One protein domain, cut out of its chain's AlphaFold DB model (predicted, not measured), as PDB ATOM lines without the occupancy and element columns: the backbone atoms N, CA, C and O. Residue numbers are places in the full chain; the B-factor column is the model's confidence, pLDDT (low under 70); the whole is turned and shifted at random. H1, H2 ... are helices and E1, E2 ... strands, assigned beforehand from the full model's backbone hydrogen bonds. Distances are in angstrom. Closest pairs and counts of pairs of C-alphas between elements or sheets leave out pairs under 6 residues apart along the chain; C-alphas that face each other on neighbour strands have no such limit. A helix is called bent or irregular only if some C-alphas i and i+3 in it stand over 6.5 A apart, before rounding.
ATOM      1  N   ARG A   7     -47.715  13.829  14.215       92.12
ATOM      2  CA  ARG A   7     -48.959  14.602  14.384       92.12
ATOM      3  C   ARG A   7     -49.785  14.157  15.590       92.12
ATOM      4  O   ARG A   7     -50.567  14.950  16.101       92.12
ATOM      5  N   GLY A   8     -49.615  12.910  16.032       92.88
ATOM      6  CA  GLY A   8     -50.283  12.369  17.217       92.88
ATOM      7  C   GLY A   8     -49.485  12.527  18.514       92.88
ATOM      8  O   GLY A   8     -49.970  12.131  19.570       92.88
ATOM      9  N   MET A   9     -48.259  13.058  18.455       94.19
ATOM     10  CA  MET A   9     -47.410  13.210  19.635       94.19
ATOM     11  C   MET A   9     -47.833  14.421  20.465       94.19
ATOM     12  O   MET A   9     -48.163  15.482  19.933       94.19
ATOM     13  N   ASP A  10     -47.770  14.281  21.788       95.38
ATOM     14  CA  ASP A  10     -47.972  15.418  22.675       95.38
ATOM     15  C   ASP A  10     -46.829  16.445  22.561       95.38
ATOM     16  O   ASP A  10     -45.728  16.181  22.060       95.38
ATOM     17  N   ARG A  11     -47.091  17.659  23.059       95.25
ATOM     18  CA  ARG A  11     -46.121  18.759  23.022       95.25
ATOM     19  C   ARG A  11     -44.814  18.397  23.723       95.25
ATOM     20  O   ARG A  11     -43.757  18.771  23.233       95.25
ATOM     21  N   ALA A  12     -44.873  17.687  24.848       96.25
ATOM     22  CA  ALA A  12     -43.683  17.337  25.616       96.25
ATOM     23  C   ALA A  12     -42.751  16.407  24.823       96.25
ATOM     24  O   ALA A  12     -41.532  16.584  24.839       96.25
ATOM     25  N   THR A  13     -43.320  15.449  24.096       95.12
ATOM     26  CA  THR A  13     -42.585  14.531  23.224       95.12
ATOM     27  C   THR A  13     -41.955  15.275  22.057       95.12
ATOM     28  O   THR A  13     -40.756  15.121  21.824       95.12
ATOM     29  N   LEU A  14     -42.714  16.147  21.387       95.06
ATOM     30  CA  LEU A  14     -42.187  16.978  20.302       95.06
ATOM     31  C   LEU A  14     -41.084  17.931  20.787       95.06
ATOM     32  O   LEU A  14     -40.048  18.049  20.139       95.06
ATOM     33  N   SER A  15     -41.256  18.567  21.949       95.38
ATOM     34  CA  SER A  15     -40.232  19.435  22.541       95.38
ATOM     35  C   SER A  15     -38.933  18.682  22.815       95.38
ATOM     36  O   SER A  15     -37.871  19.171  22.439       95.38
ATOM     37  N   ARG A  16     -39.002  17.477  23.399       95.56
ATOM     38  CA  ARG A  16     -37.808  16.641  23.606       95.56
ATOM     39  C   ARG A  16     -37.156  16.225  22.288       95.56
ATOM     40  O   ARG A  16     -35.936  16.208  22.210       95.56
ATOM     41  N   ALA A  17     -37.947  15.933  21.253       94.50
ATOM     42  CA  ALA A  17     -37.424  15.517  19.951       94.50
ATOM     43  C   ALA A  17     -36.603  16.612  19.240       94.50
ATOM     44  O   ALA A  17     -35.722  16.289  18.449       94.50
ATOM     45  N   TYR A  18     -36.864  17.893  19.531       94.81
ATOM     46  CA  TYR A  18     -36.120  19.032  18.973       94.81
ATOM     47  C   TYR A  18     -35.053  19.609  19.920       94.81
ATOM     48  O   TYR A  18     -34.282  20.496  19.525       94.81
ATOM     49  N   ASP A  19     -34.970  19.108  21.154       95.88
ATOM     50  CA  ASP A  19     -33.981  19.546  22.133       95.88
ATOM     51  C   ASP A  19     -32.647  18.804  21.967       95.88
ATOM     52  O   ASP A  19     -32.287  17.904  22.725       95.88
ATOM     53  N   ASN A  20     -31.868  19.237  20.974       94.75
ATOM     54  CA  ASN A  20     -30.518  18.714  20.746       94.75
ATOM     55  C   ASN A  20     -29.575  18.961  21.936       94.75
ATOM     56  O   ASN A  20     -28.610  18.221  22.118       94.75
ATOM     57  N   SER A  21     -29.815  20.010  22.731       93.62
ATOM     58  CA  SER A  21     -28.977  20.321  23.892       93.62
ATOM     59  C   SER A  21     -29.231  19.334  25.026       93.62
ATOM     60  O   SER A  21     -28.274  18.864  25.635       93.62
ATOM     61  N   GLY A  22     -30.498  19.000  25.283       95.25
ATOM     62  CA  GLY A  22     -30.890  17.971  26.245       95.25
ATOM     63  C   GLY A  22     -30.567  16.548  25.780       95.25
ATOM     64  O   GLY A  22     -30.285  15.689  26.610       95.25
ATOM     65  N   ALA A  23     -30.551  16.299  24.465       95.50
ATOM     66  CA  ALA A  23     -30.235  14.987  23.895       95.50
ATOM     67  C   ALA A  23     -28.739  14.620  23.954       95.50
ATOM     68  O   ALA A  23     -28.397  13.440  23.905       95.50
ATOM     69  N   VAL A  24     -27.843  15.609  24.051       95.25
ATOM     70  CA  VAL A  24     -26.389  15.396  24.074       95.25
ATOM     71  C   VAL A  24     -25.825  15.825  25.423       95.25
ATOM     72  O   VAL A  24     -25.694  17.015  25.718       95.25
ATOM     73  N   ALA A  25     -25.439  14.843  26.240       96.88
ATOM     74  CA  ALA A  25     -24.791  15.096  27.521       96.88
ATOM     75  C   ALA A  25     -23.551  15.994  27.341       96.88
ATOM     76  O   ALA A  25     -22.708  15.752  26.481       96.88
ATOM     77  N   GLY A  26     -23.451  17.053  28.150       96.38
ATOM     78  CA  GLY A  26     -22.330  17.997  28.096       96.38
ATOM     79  C   GLY A  26     -22.372  19.013  26.947       96.38
ATOM     80  O   GLY A  26     -21.434  19.800  26.831       96.38
ATOM     81  N   SER A  27     -23.446  19.069  26.145       95.44
ATOM     82  CA  SER A  27     -23.577  19.991  24.999       95.44
ATOM     83  C   SER A  27     -23.230  21.449  25.335       95.44
ATOM     84  O   SER A  27     -22.479  22.106  24.608       95.44
ATOM     85  N   SER A  28     -23.697  21.955  26.481       94.62
ATOM     86  CA  SER A  28     -23.403  23.321  26.934       94.62
ATOM     87  C   SER A  28     -21.909  23.554  27.181       94.62
ATOM     88  O   SER A  28     -21.364  24.556  26.715       94.62
ATOM     89  N   ALA A  29     -21.239  22.618  27.857       97.50
ATOM     90  CA  ALA A  29     -19.810  22.683  28.141       97.50
ATOM     91  C   ALA A  29     -18.978  22.564  26.855       97.50
ATOM     92  O   ALA A  29     -18.051  23.348  26.652       97.50
ATOM     93  N   THR A  30     -19.350  21.660  25.944       96.31
ATOM     94  CA  THR A  30     -18.702  21.527  24.630       96.31
ATOM     95  C   THR A  30     -18.798  22.824  23.828       96.31
ATOM     96  O   THR A  30     -17.794  23.301  23.296       96.31
ATOM     97  N   MET A  31     -19.979  23.447  23.785       96.75
ATOM     98  CA  MET A  31     -20.165  24.721  23.090       96.75
ATOM     99  C   MET A  31     -19.416  25.875  23.764       96.75
ATOM    100  O   MET A  31     -18.887  26.741  23.069       96.75
ATOM    101  N   ALA A  32     -19.342  25.905  25.097       97.50
ATOM    102  CA  ALA A  32     -18.549  26.898  25.822       97.50
ATOM    103  C   ALA A  32     -17.050  26.761  25.506       97.50
ATOM    104  O   ALA A  32     -16.393  27.756  25.197       97.50
ATOM    105  N   ALA A  33     -16.532  25.530  25.486       98.19
ATOM    106  CA  ALA A  33     -15.148  25.252  25.116       98.19
ATOM    107  C   ALA A  33     -14.843  25.662  23.663       98.19
ATOM    108  O   ALA A  33     -13.801  26.265  23.401       98.19
ATOM    109  N   LEU A  34     -15.759  25.400  22.722       97.94
ATOM    110  CA  LEU A  34     -15.602  25.832  21.331       97.94
ATOM    111  C   LEU A  34     -15.578  27.363  21.200       97.94
ATOM    112  O   LEU A  34     -14.756  27.896  20.454       97.94
ATOM    113  N   ARG A  35     -16.434  28.077  21.941       98.19
ATOM    114  CA  ARG A  35     -16.449  29.549  21.946       98.19
ATOM    115  C   ARG A  35     -15.146  30.126  22.488       98.19
ATOM    116  O   ARG A  35     -14.581  31.012  21.855       98.19
ATOM    117  N   ALA A  36     -14.640  29.587  23.596       98.25
ATOM    118  CA  ALA A  36     -13.362  30.008  24.171       98.25
ATOM    119  C   ALA A  36     -12.196  29.770  23.198       98.25
ATOM    120  O   ALA A  36     -11.396  30.672  22.949       98.25
ATOM    121  N   ARG A  37     -12.142  28.587  22.570       98.12
ATOM    122  CA  ARG A  37     -11.155  28.292  21.519       98.12
ATOM    123  C   ARG A  37     -11.276  29.242  20.334       98.12
ATOM    124  O   ARG A  37     -10.257  29.693  19.826       98.12
ATOM    125  N   SER A  38     -12.498  29.549  19.905       97.88
ATOM    126  CA  SER A  38     -12.745  30.440  18.769       97.88
ATOM    127  C   SER A  38     -12.299  31.867  19.057       97.88
ATOM    128  O   SER A  38     -11.650  32.459  18.203       97.88
ATOM    129  N   ALA A  39     -12.556  32.392  20.257       96.31
ATOM    130  CA  ALA A  39     -12.039  33.695  20.675       96.31
ATOM    131  C   ALA A  39     -10.503  33.725  20.617       96.31
ATOM    132  O   ALA A  39      -9.928  34.553  19.915       96.31
ATOM    133  N   ALA A  40      -9.846  32.737  21.232       96.25
ATOM    134  CA  ALA A  40      -8.390  32.643  21.226       96.25
ATOM    135  C   ALA A  40      -7.813  32.454  19.806       96.25
ATOM    136  O   ALA A  40      -6.735  32.952  19.495       96.25
ATOM    137  N   PHE A  41      -8.506  31.722  18.928       96.00
ATOM    138  CA  PHE A  41      -8.106  31.560  17.528       96.00
ATOM    139  C   PHE A  41      -8.141  32.892  16.771       96.00
ATOM    140  O   PHE A  41      -7.188  33.212  16.062       96.00
ATOM    141  N   ARG A  42      -9.195  33.695  16.964       93.81
ATOM    142  CA  ARG A  42      -9.332  35.016  16.330       93.81
ATOM    143  C   ARG A  42      -8.245  35.997  16.757       93.81
ATOM    144  O   ARG A  42      -7.812  36.788  15.935       93.81
ATOM    145  N   GLU A  43      -7.804  35.938  18.011       91.94
ATOM    146  CA  GLU A  43      -6.716  36.790  18.513       91.94
ATOM    147  C   GLU A  43      -5.367  36.460  17.863       91.94
ATOM    148  O   GLU A  43      -4.548  37.350  17.645       91.94
ATOM    149  N   ARG A  44      -5.120  35.181  17.554       87.88
ATOM    150  CA  ARG A  44      -3.838  34.723  16.997       87.88
ATOM    151  C   ARG A  44      -3.760  34.826  15.481       87.88
ATOM    152  O   ARG A  44      -2.664  34.995  14.951       87.88
ATOM    153  N   GLN A  45      -4.879  34.649  14.784       78.38
ATOM    154  CA  GLN A  45      -4.855  34.499  13.339       78.38
ATOM    155  C   GLN A  45      -5.034  35.840  12.633       78.38
ATOM    156  O   GLN A  45      -6.099  36.450  12.691       78.38
ATOM    157  N   ALA A  46      -4.002  36.262  11.897       67.62
ATOM    158  CA  ALA A  46      -4.117  37.365  10.953       67.62
ATOM    159  C   ALA A  46      -5.147  36.986   9.874       67.62
ATOM    160  O   ALA A  46      -4.912  36.104   9.048       67.62
ATOM    161  N   GLY A  47      -6.318  37.617   9.917       71.44
ATOM    162  CA  GLY A  47      -7.443  37.321   9.036       71.44
ATOM    163  C   GLY A  47      -8.200  38.584   8.657       71.44
ATOM    164  O   GLY A  47      -8.130  39.602   9.346       71.44
ATOM    165  N   ALA A  48      -8.929  38.515   7.547       88.50
ATOM    166  CA  ALA A  48      -9.850  39.573   7.165       88.50
ATOM    167  C   ALA A  48     -11.182  39.306   7.875       88.50
ATOM    168  O   ALA A  48     -12.001  38.511   7.412       88.50
ATOM    169  N   LEU A  49     -11.330  39.902   9.056       94.00
ATOM    170  CA  LEU A  49     -12.517  39.762   9.891       94.00
ATOM    171  C   LEU A  49     -13.589  40.773   9.476       94.00
ATOM    172  O   LEU A  49     -13.276  41.841   8.951       94.00
ATOM    173  N   ASP A  50     -14.847  40.426   9.738       95.50
ATOM    174  CA  ASP A  50     -16.001  41.323   9.581       95.50
ATOM    175  C   ASP A  50     -16.167  41.922   8.171       95.50
ATOM    176  O   ASP A  50     -16.615  43.057   7.994       95.50
ATOM    177  N   LEU A  51     -15.867  41.130   7.140       96.94
ATOM    178  CA  LEU A  51     -16.061  41.517   5.747       96.94
ATOM    179  C   LEU A  51     -17.558  41.610   5.405       96.94
ATOM    180  O   LEU A  51     -18.293  40.644   5.629       96.94
ATOM    181  N   PRO A  52     -18.035  42.736   4.845       97.88
ATOM    182  CA  PRO A  52     -19.428  42.894   4.450       97.88
ATOM    183  C   PRO A  52     -19.772  42.134   3.172       97.88
ATOM    184  O   PRO A  52     -19.034  42.171   2.194       97.88
ATOM    185  N   TYR A  53     -20.947  41.496   3.175       97.56
ATOM    186  CA  TYR A  53     -21.601  40.985   1.961       97.56
ATOM    187  C   TYR A  53     -22.995  41.596   1.727       97.56
ATOM    188  O   TYR A  53     -23.660  41.277   0.746       97.56
ATOM    189  N   GLY A  54     -23.442  42.473   2.627       98.25
ATOM    190  CA  GLY A  54     -24.703  43.202   2.536       98.25
ATOM    191  C   GLY A  54     -24.776  44.326   3.572       98.25
ATOM    192  O   GLY A  54     -23.846  44.524   4.355       98.25
ATOM    193  N   GLU A  55     -25.870  45.079   3.578       97.81
ATOM    194  CA  GLU A  55     -26.019  46.294   4.391       97.81
ATOM    195  C   GLU A  55     -26.238  46.014   5.885       97.81
ATOM    196  O   GLU A  55     -25.778  46.777   6.735       97.81
ATOM    197  N   GLY A  56     -26.889  44.901   6.229       97.75
ATOM    198  CA  GLY A  56     -27.242  44.571   7.608       97.75
ATOM    199  C   GLY A  56     -26.026  44.285   8.493       97.75
ATOM    200  O   GLY A  56     -25.048  43.691   8.046       97.75
ATOM    201  N   GLU A  57     -26.118  44.626   9.782       96.44
ATOM    202  CA  GLU A  57     -25.032  44.452  10.766       96.44
ATOM    203  C   GLU A  57     -24.481  43.017  10.802       96.44
ATOM    204  O   GLU A  57     -23.277  42.799  10.895       96.44
ATOM    205  N   ARG A  58     -25.362  42.020  10.662       97.06
ATOM    206  CA  ARG A  58     -25.006  40.593  10.695       97.06
ATOM    207  C   ARG A  58     -24.669  40.004   9.323       97.06
ATOM    208  O   ARG A  58     -24.374  38.816   9.237       97.06
ATOM    209  N   GLN A  59     -24.700  40.801   8.252       98.19
ATOM    210  CA  GLN A  59     -24.318  40.371   6.903       98.19
ATOM    211  C   GLN A  59     -22.802  40.493   6.721       98.19
ATOM    212  O   GLN A  59     -22.298  41.261   5.894       98.19
ATOM    213  N   ARG A  60     -22.073  39.775   7.579       97.88
ATOM    214  CA  ARG A  60     -20.616  39.812   7.693       97.88
ATOM    215  C   ARG A  60     -20.056  38.397   7.709       97.88
ATOM    216  O   ARG A  60     -20.677  37.496   8.273       97.88
ATOM    217  N   PHE A  61     -18.871  38.214   7.146       97.38
ATOM    218  CA  PHE A  61     -18.122  36.963   7.233       97.38
ATOM    219  C   PHE A  61     -16.674  37.228   7.636       97.38
ATOM    220  O   PHE A  61     -16.173  38.341   7.505       97.38
ATOM    221  N   ASP A  62     -16.009  36.199   8.149       97.06
ATOM    222  CA  ASP A  62     -14.571  36.232   8.390       97.06
ATOM    223  C   ASP A  62     -13.887  35.340   7.359       97.06
ATOM    224  O   ASP A  62     -14.370  34.242   7.076       97.06
ATOM    225  N   LEU A  63     -12.769  35.809   6.812       96.19
ATOM    226  CA  LEU A  63     -11.934  35.050   5.891       96.19
ATOM    227  C   LEU A  63     -10.581  34.763   6.538       96.19
ATOM    228  O   LEU A  63      -9.789  35.674   6.811       96.19
ATOM    229  N   PHE A  64     -10.315  33.478   6.733       95.62
ATOM    230  CA  PHE A  64      -9.019  32.960   7.145       95.62
ATOM    231  C   PHE A  64      -8.300  32.417   5.910       95.62
ATOM    232  O   PHE A  64      -8.943  31.987   4.962       95.62
ATOM    233  N   ARG A  65      -6.967  32.499   5.880       95.19
ATOM    234  CA  ARG A  65      -6.175  32.013   4.744       95.19
ATOM    235  C   ARG A  65      -5.088  31.071   5.218       95.19
ATOM    236  O   ARG A  65      -4.425  31.349   6.221       95.19
ATOM    237  N   CYS A  66      -4.878  29.987   4.480       95.00
ATOM    238  CA  CYS A  66      -3.829  29.007   4.755       95.00
ATOM    239  C   CYS A  66      -2.447  29.455   4.241       95.00
ATOM    240  O   CYS A  66      -1.437  28.828   4.546       95.00
ATOM    241  N   GLY A  67      -2.396  30.541   3.457       93.50
ATOM    242  CA  GLY A  67      -1.165  31.120   2.906       93.50
ATOM    243  C   GLY A  67      -0.750  30.559   1.542       93.50
ATOM    244  O   GLY A  67       0.212  31.047   0.950       93.50
ATOM    245  N   ARG A  68      -1.478  29.574   1.002       95.00
ATOM    246  CA  ARG A  68      -1.254  29.046  -0.350       95.00
ATOM    247  C   ARG A  68      -1.996  29.891  -1.386       95.00
ATOM    248  O   ARG A  68      -3.208  30.056  -1.315       95.00
ATOM    249  N   ALA A  69      -1.281  30.365  -2.405       94.88
ATOM    250  CA  ALA A  69      -1.906  31.037  -3.540       94.88
ATOM    251  C   ALA A  69      -2.874  30.089  -4.275       94.88
ATOM    252  O   ALA A  69      -2.510  28.960  -4.609       94.88
ATOM    253  N   GLY A  70      -4.100  30.557  -4.530       95.56
ATOM    254  CA  GLY A  70      -5.131  29.778  -5.224       95.56
ATOM    255  C   GLY A  70      -5.676  28.593  -4.421       95.56
ATOM    256  O   GLY A  70      -6.101  27.605  -5.021       95.56
ATOM    257  N   ALA A  71      -5.629  28.649  -3.086       97.56
ATOM    258  CA  ALA A  71      -6.258  27.640  -2.242       97.56
ATOM    259  C   ALA A  71      -7.778  27.559  -2.509       97.56
ATOM    260  O   ALA A  71      -8.423  28.592  -2.711       97.56
ATOM    261  N   PRO A  72      -8.375  26.352  -2.521       98.19
ATOM    262  CA  PRO A  72      -9.826  26.212  -2.535       98.19
ATOM    263  C   PRO A  72     -10.439  26.807  -1.262       98.19
ATOM    264  O   PRO A  72      -9.888  26.627  -0.178       98.19
ATOM    265  N   LEU A  73     -11.594  27.458  -1.402       97.50
ATOM    266  CA  LEU A  73     -12.334  28.066  -0.297       97.50
ATOM    267  C   LEU A  73     -13.356  27.084   0.289       97.50
ATOM    268  O   LEU A  73     -14.178  26.528  -0.449       97.50
ATOM    269  N   LEU A  74     -13.368  26.935   1.612       98.31
ATOM    270  CA  LEU A  74     -14.424  26.257   2.358       98.31
ATOM    271  C   LEU A  74     -15.312  27.288   3.063       98.31
ATOM    272  O   LEU A  74     -14.898  27.978   3.988       98.31
ATOM    273  N   ALA A  75     -16.586  27.350   2.674       97.94
ATOM    274  CA  ALA A  75     -17.571  28.183   3.355       97.94
ATOM    275  C   ALA A  75     -18.268  27.400   4.479       97.94
ATOM    276  O   ALA A  75     -18.940  26.398   4.229       97.94
ATOM    277  N   PHE A  76     -18.150  27.878   5.719       98.25
ATOM    278  CA  PHE A  76     -18.885  27.345   6.868       98.25
ATOM    279  C   PHE A  76     -20.065  28.254   7.235       98.25
ATOM    280  O   PHE A  76     -19.895  29.454   7.443       98.25
ATOM    281  N   ILE A  77     -21.259  27.671   7.369       98.12
ATOM    282  CA  ILE A  77     -22.490  28.373   7.758       98.12
ATOM    283  C   ILE A  77     -22.960  27.794   9.091       98.12
ATOM    284  O   ILE A  77     -23.273  26.607   9.189       98.12
ATOM    285  N   HIS A  78     -22.991  28.624  10.135       97.69
ATOM    286  CA  HIS A  78     -23.303  28.150  11.479       97.69
ATOM    287  C   HIS A  78     -24.785  27.771  11.639       97.69
ATOM    288  O   HIS A  78     -25.685  28.366  11.048       97.69
ATOM    289  N   GLY A  79     -25.049  26.801  12.517       96.88
ATOM    290  CA  GLY A  79     -26.403  26.446  12.935       96.88
ATOM    291  C   GLY A  79     -26.941  27.346  14.050       96.88
ATOM    292  O   GLY A  79     -26.306  28.310  14.484       96.88
ATOM    293  N   GLY A  80     -28.107  26.982  14.582       96.31
ATOM    294  CA  GLY A  80     -28.750  27.721  15.673       96.31
ATOM    295  C   GLY A  80     -30.256  27.892  15.520       96.31
ATOM    296  O   GLY A  80     -30.793  28.883  16.001       96.31
ATOM    297  N   TYR A  81     -30.934  26.973  14.821       97.12
ATOM    298  CA  TYR A  81     -32.371  27.066  14.523       97.12
ATOM    299  C   TYR A  81     -32.799  28.429  13.946       97.12
ATOM    300  O   TYR A  81     -33.921  28.870  14.180       97.12
ATOM    301  N   TRP A  82     -31.892  29.115  13.237       97.12
ATOM    302  CA  TRP A  82     -32.076  30.473  12.699       97.12
ATOM    303  C   TRP A  82     -32.466  31.545  13.731       97.12
ATOM    304  O   TRP A  82     -32.904  32.627  13.365       97.12
ATOM    305  N   GLN A  83     -32.298  31.257  15.022       96.69
ATOM    306  CA  GLN A  83     -32.753  32.107  16.129       96.69
ATOM    307  C   GLN A  83     -31.628  32.461  17.105       96.69
ATOM    308  O   GLN A  83     -31.780  33.354  17.931       96.69
ATOM    309  N   ARG A  84     -30.498  31.749  17.047       94.44
ATOM    310  CA  ARG A  84     -29.353  31.951  17.943       94.44
ATOM    311  C   ARG A  84     -28.027  31.846  17.197       94.44
ATOM    312  O   ARG A  84     -27.982  31.361  16.067       94.44
ATOM    313  N   ASN A  85     -26.964  32.178  17.930       96.38
ATOM    314  CA  ASN A  85     -25.556  32.167  17.529       96.38
ATOM    315  C   ASN A  85     -25.147  33.302  16.579       96.38
ATOM    316  O   ASN A  85     -25.976  34.038  16.051       96.38
ATOM    317  N   ASP A  86     -23.839  33.423  16.387       96.31
ATOM    318  CA  ASP A  86     -23.159  34.233  15.382       96.31
ATOM    319  C   ASP A  86     -21.886  33.498  14.908       96.31
ATOM    320  O   ASP A  86     -21.603  32.379  15.349       96.31
ATOM    321  N   LYS A  87     -21.105  34.125  14.021       96.38
ATOM    322  CA  LYS A  87     -19.850  33.567  13.486       96.38
ATOM    323  C   LYS A  87     -18.723  33.432  14.523       96.38
ATOM    324  O   LYS A  87     -17.861  32.565  14.371       96.38
ATOM    325  N   HIS A  88     -18.719  34.249  15.580       95.94
ATOM    326  CA  HIS A  88     -17.599  34.353  16.521       95.94
ATOM    327  C   HIS A  88     -17.383  33.057  17.298       95.94
ATOM    328  O   HIS A  88     -16.248  32.647  17.529       95.94
ATOM    329  N   GLY A  89     -18.473  32.376  17.659       96.94
ATOM    330  CA  GLY A  89     -18.420  31.152  18.458       96.94
ATOM    331  C   GLY A  89     -17.874  29.913  17.746       96.94
ATOM    332  O   GLY A  89     -17.788  28.871  18.390       96.94
ATOM    333  N   PHE A  90     -17.542  30.003  16.454       97.94
ATOM    334  CA  PHE A  90     -17.170  28.854  15.618       97.94
ATOM    335  C   PHE A  90     -15.843  29.026  14.873       97.94
ATOM    336  O   PHE A  90     -15.445  28.119  14.147       97.94
ATOM    337  N   SER A  91     -15.140  30.153  15.029       97.06
ATOM    338  CA  SER A  91     -13.923  30.437  14.251       97.06
ATOM    339  C   SER A  91     -12.828  29.371  14.402       97.06
ATOM    340  O   SER A  91     -12.123  29.102  13.437       97.06
ATOM    341  N   ALA A  92     -12.726  28.691  15.553       97.31
ATOM    342  CA  ALA A  92     -11.748  27.611  15.744       97.31
ATOM    343  C   ALA A  92     -11.978  26.392  14.831       97.31
ATOM    344  O   ALA A  92     -11.077  25.575  14.663       97.31
ATOM    345  N   LEU A  93     -13.155  26.255  14.208       97.50
ATOM    346  CA  LEU A  93     -13.393  25.199  13.221       97.50
ATOM    347  C   LEU A  93     -12.533  25.369  11.958       97.50
ATOM    348  O   LEU A  93     -12.300  24.382  11.264       97.50
ATOM    349  N   ALA A  94     -12.020  26.576  11.690       96.69
ATOM    350  CA  ALA A  94     -11.114  26.840  10.575       96.69
ATOM    351  C   ALA A  94      -9.728  26.189  10.752       96.69
ATOM    352  O   ALA A  94      -9.048  25.945   9.760       96.69
ATOM    353  N   GLU A  95      -9.316  25.840  11.981       96.44
ATOM    354  CA  GLU A  95      -8.008  25.216  12.258       96.44
ATOM    355  C   GLU A  95      -7.769  23.962  11.392       96.44
ATOM    356  O   GLU A  95      -6.683  23.773  10.847       96.44
ATOM    357  N   GLY A  96      -8.799  23.124  11.229       97.31
ATOM    358  CA  GLY A  96      -8.726  21.896  10.435       97.31
ATOM    359  C   GLY A  96      -8.530  22.149   8.933       97.31
ATOM    360  O   GLY A  96      -7.533  21.678   8.382       97.31
ATOM    361  N   PRO A  97      -9.450  22.870   8.259       97.31
ATOM    362  CA  PRO A  97      -9.318  23.234   6.846       97.31
ATOM    363  C   PRO A  97      -8.002  23.950   6.516       97.31
ATOM    364  O   PRO A  97      -7.309  23.536   5.583       97.31
ATOM    365  N   LEU A  98      -7.597  24.928   7.334       96.44
ATOM    366  CA  LEU A  98      -6.350  25.677   7.136       96.44
ATOM    367  C   LEU A  98      -5.125  24.757   7.159       96.44
ATOM    368  O   LEU A  98      -4.270  24.838   6.275       96.44
ATOM    369  N   ALA A  99      -5.072  23.812   8.103       96.75
ATOM    370  CA  ALA A  99      -4.003  22.812   8.179       96.75
ATOM    371  C   ALA A  99      -3.974  21.845   6.977       96.75
ATOM    372  O   ALA A  99      -3.014  21.090   6.810       96.75
ATOM    373  N   ARG A 100      -5.018  21.840   6.138       97.88
ATOM    374  CA  ARG A 100      -5.120  21.039   4.909       97.88
ATOM    375  C   ARG A 100      -5.013  21.870   3.633       97.88
ATOM    376  O   ARG A 100      -5.237  21.334   2.550       97.88
TER     377      ARG A 100
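AT A GLANCE: This is residues 7 to 100 of the 103 residues of an uncharacterized protein of Methylobacterium indicum (UniProt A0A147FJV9). Two helices, H3 and H4, cross steeply to make the core of a loose body, with a small hairpin of E1 and E2 beyond them; a thin arm leads away from this body, where residues 7 to 17 and 22 to 30 stick out. The long loop of residues 64 to 87 joins the hairpin to H4. The printed part has 94 residues, with four named helices and two named strands in the order H1, H2, H3, E1, E2, H4, and one antiparallel sheet, E1 - E2; the class is mostly helix, as helices hold 41 and strands 9 of the 50 residues in named elements. It is loose, with a radius of gyration of the C-alphas of 17.0 A, and elongated, spanning 55 by 32 by 22 A.

HOW THE PARTS SIT: Start at H1, residues 11 to 18, close but not clearly touching H2, residues 20 to 23; their closest C-alphas, Arg 16 and Gly 22, are 7.5 A apart. H3, residues 27 to 44, touches H4, residues 88 to 98, with residues 34 to 42 alone; the closest C-alphas, Ser 38 and Ala 92, are 4.3 A apart. They run the same way at a steep tilt of 69.8 degrees, only just short of about perpendicular. Strands E1, residues 48 to 52, and E2, residues 60 to 63, form an antiparallel hairpin at 150 degrees; look for N 51 and O 61 at 2.8 A, within hydrogen-bond range. E2 and H4 are near each other. In H1 and H3 every O i to N i+4 pair is within range; H2 is too short for one; H4 has 1 of 7, with 4 of 8 O i to N i+3 pairs.

IN THESE COORDINATES: Find C-alpha 11 at (-46.121, 18.759, 23.022), where H1 begins its 10.8 A; H2 spans 4.9 A, H3 25.9 A, E1 10.5 A and E2 10.1 A. H4 runs 17.0 A to C-alpha 98 at (-6.350, 25.677, 7.136) and is irregular: C-alphas 89 and 92 are 8.0 A apart.

THE WHOLE: The C-alphas farthest apart, Gly 8 and Ala 69, are 55.9 A apart. The printed part has no cut; E2 to H4 is a long link. Residue 46 alone has pLDDT under 70.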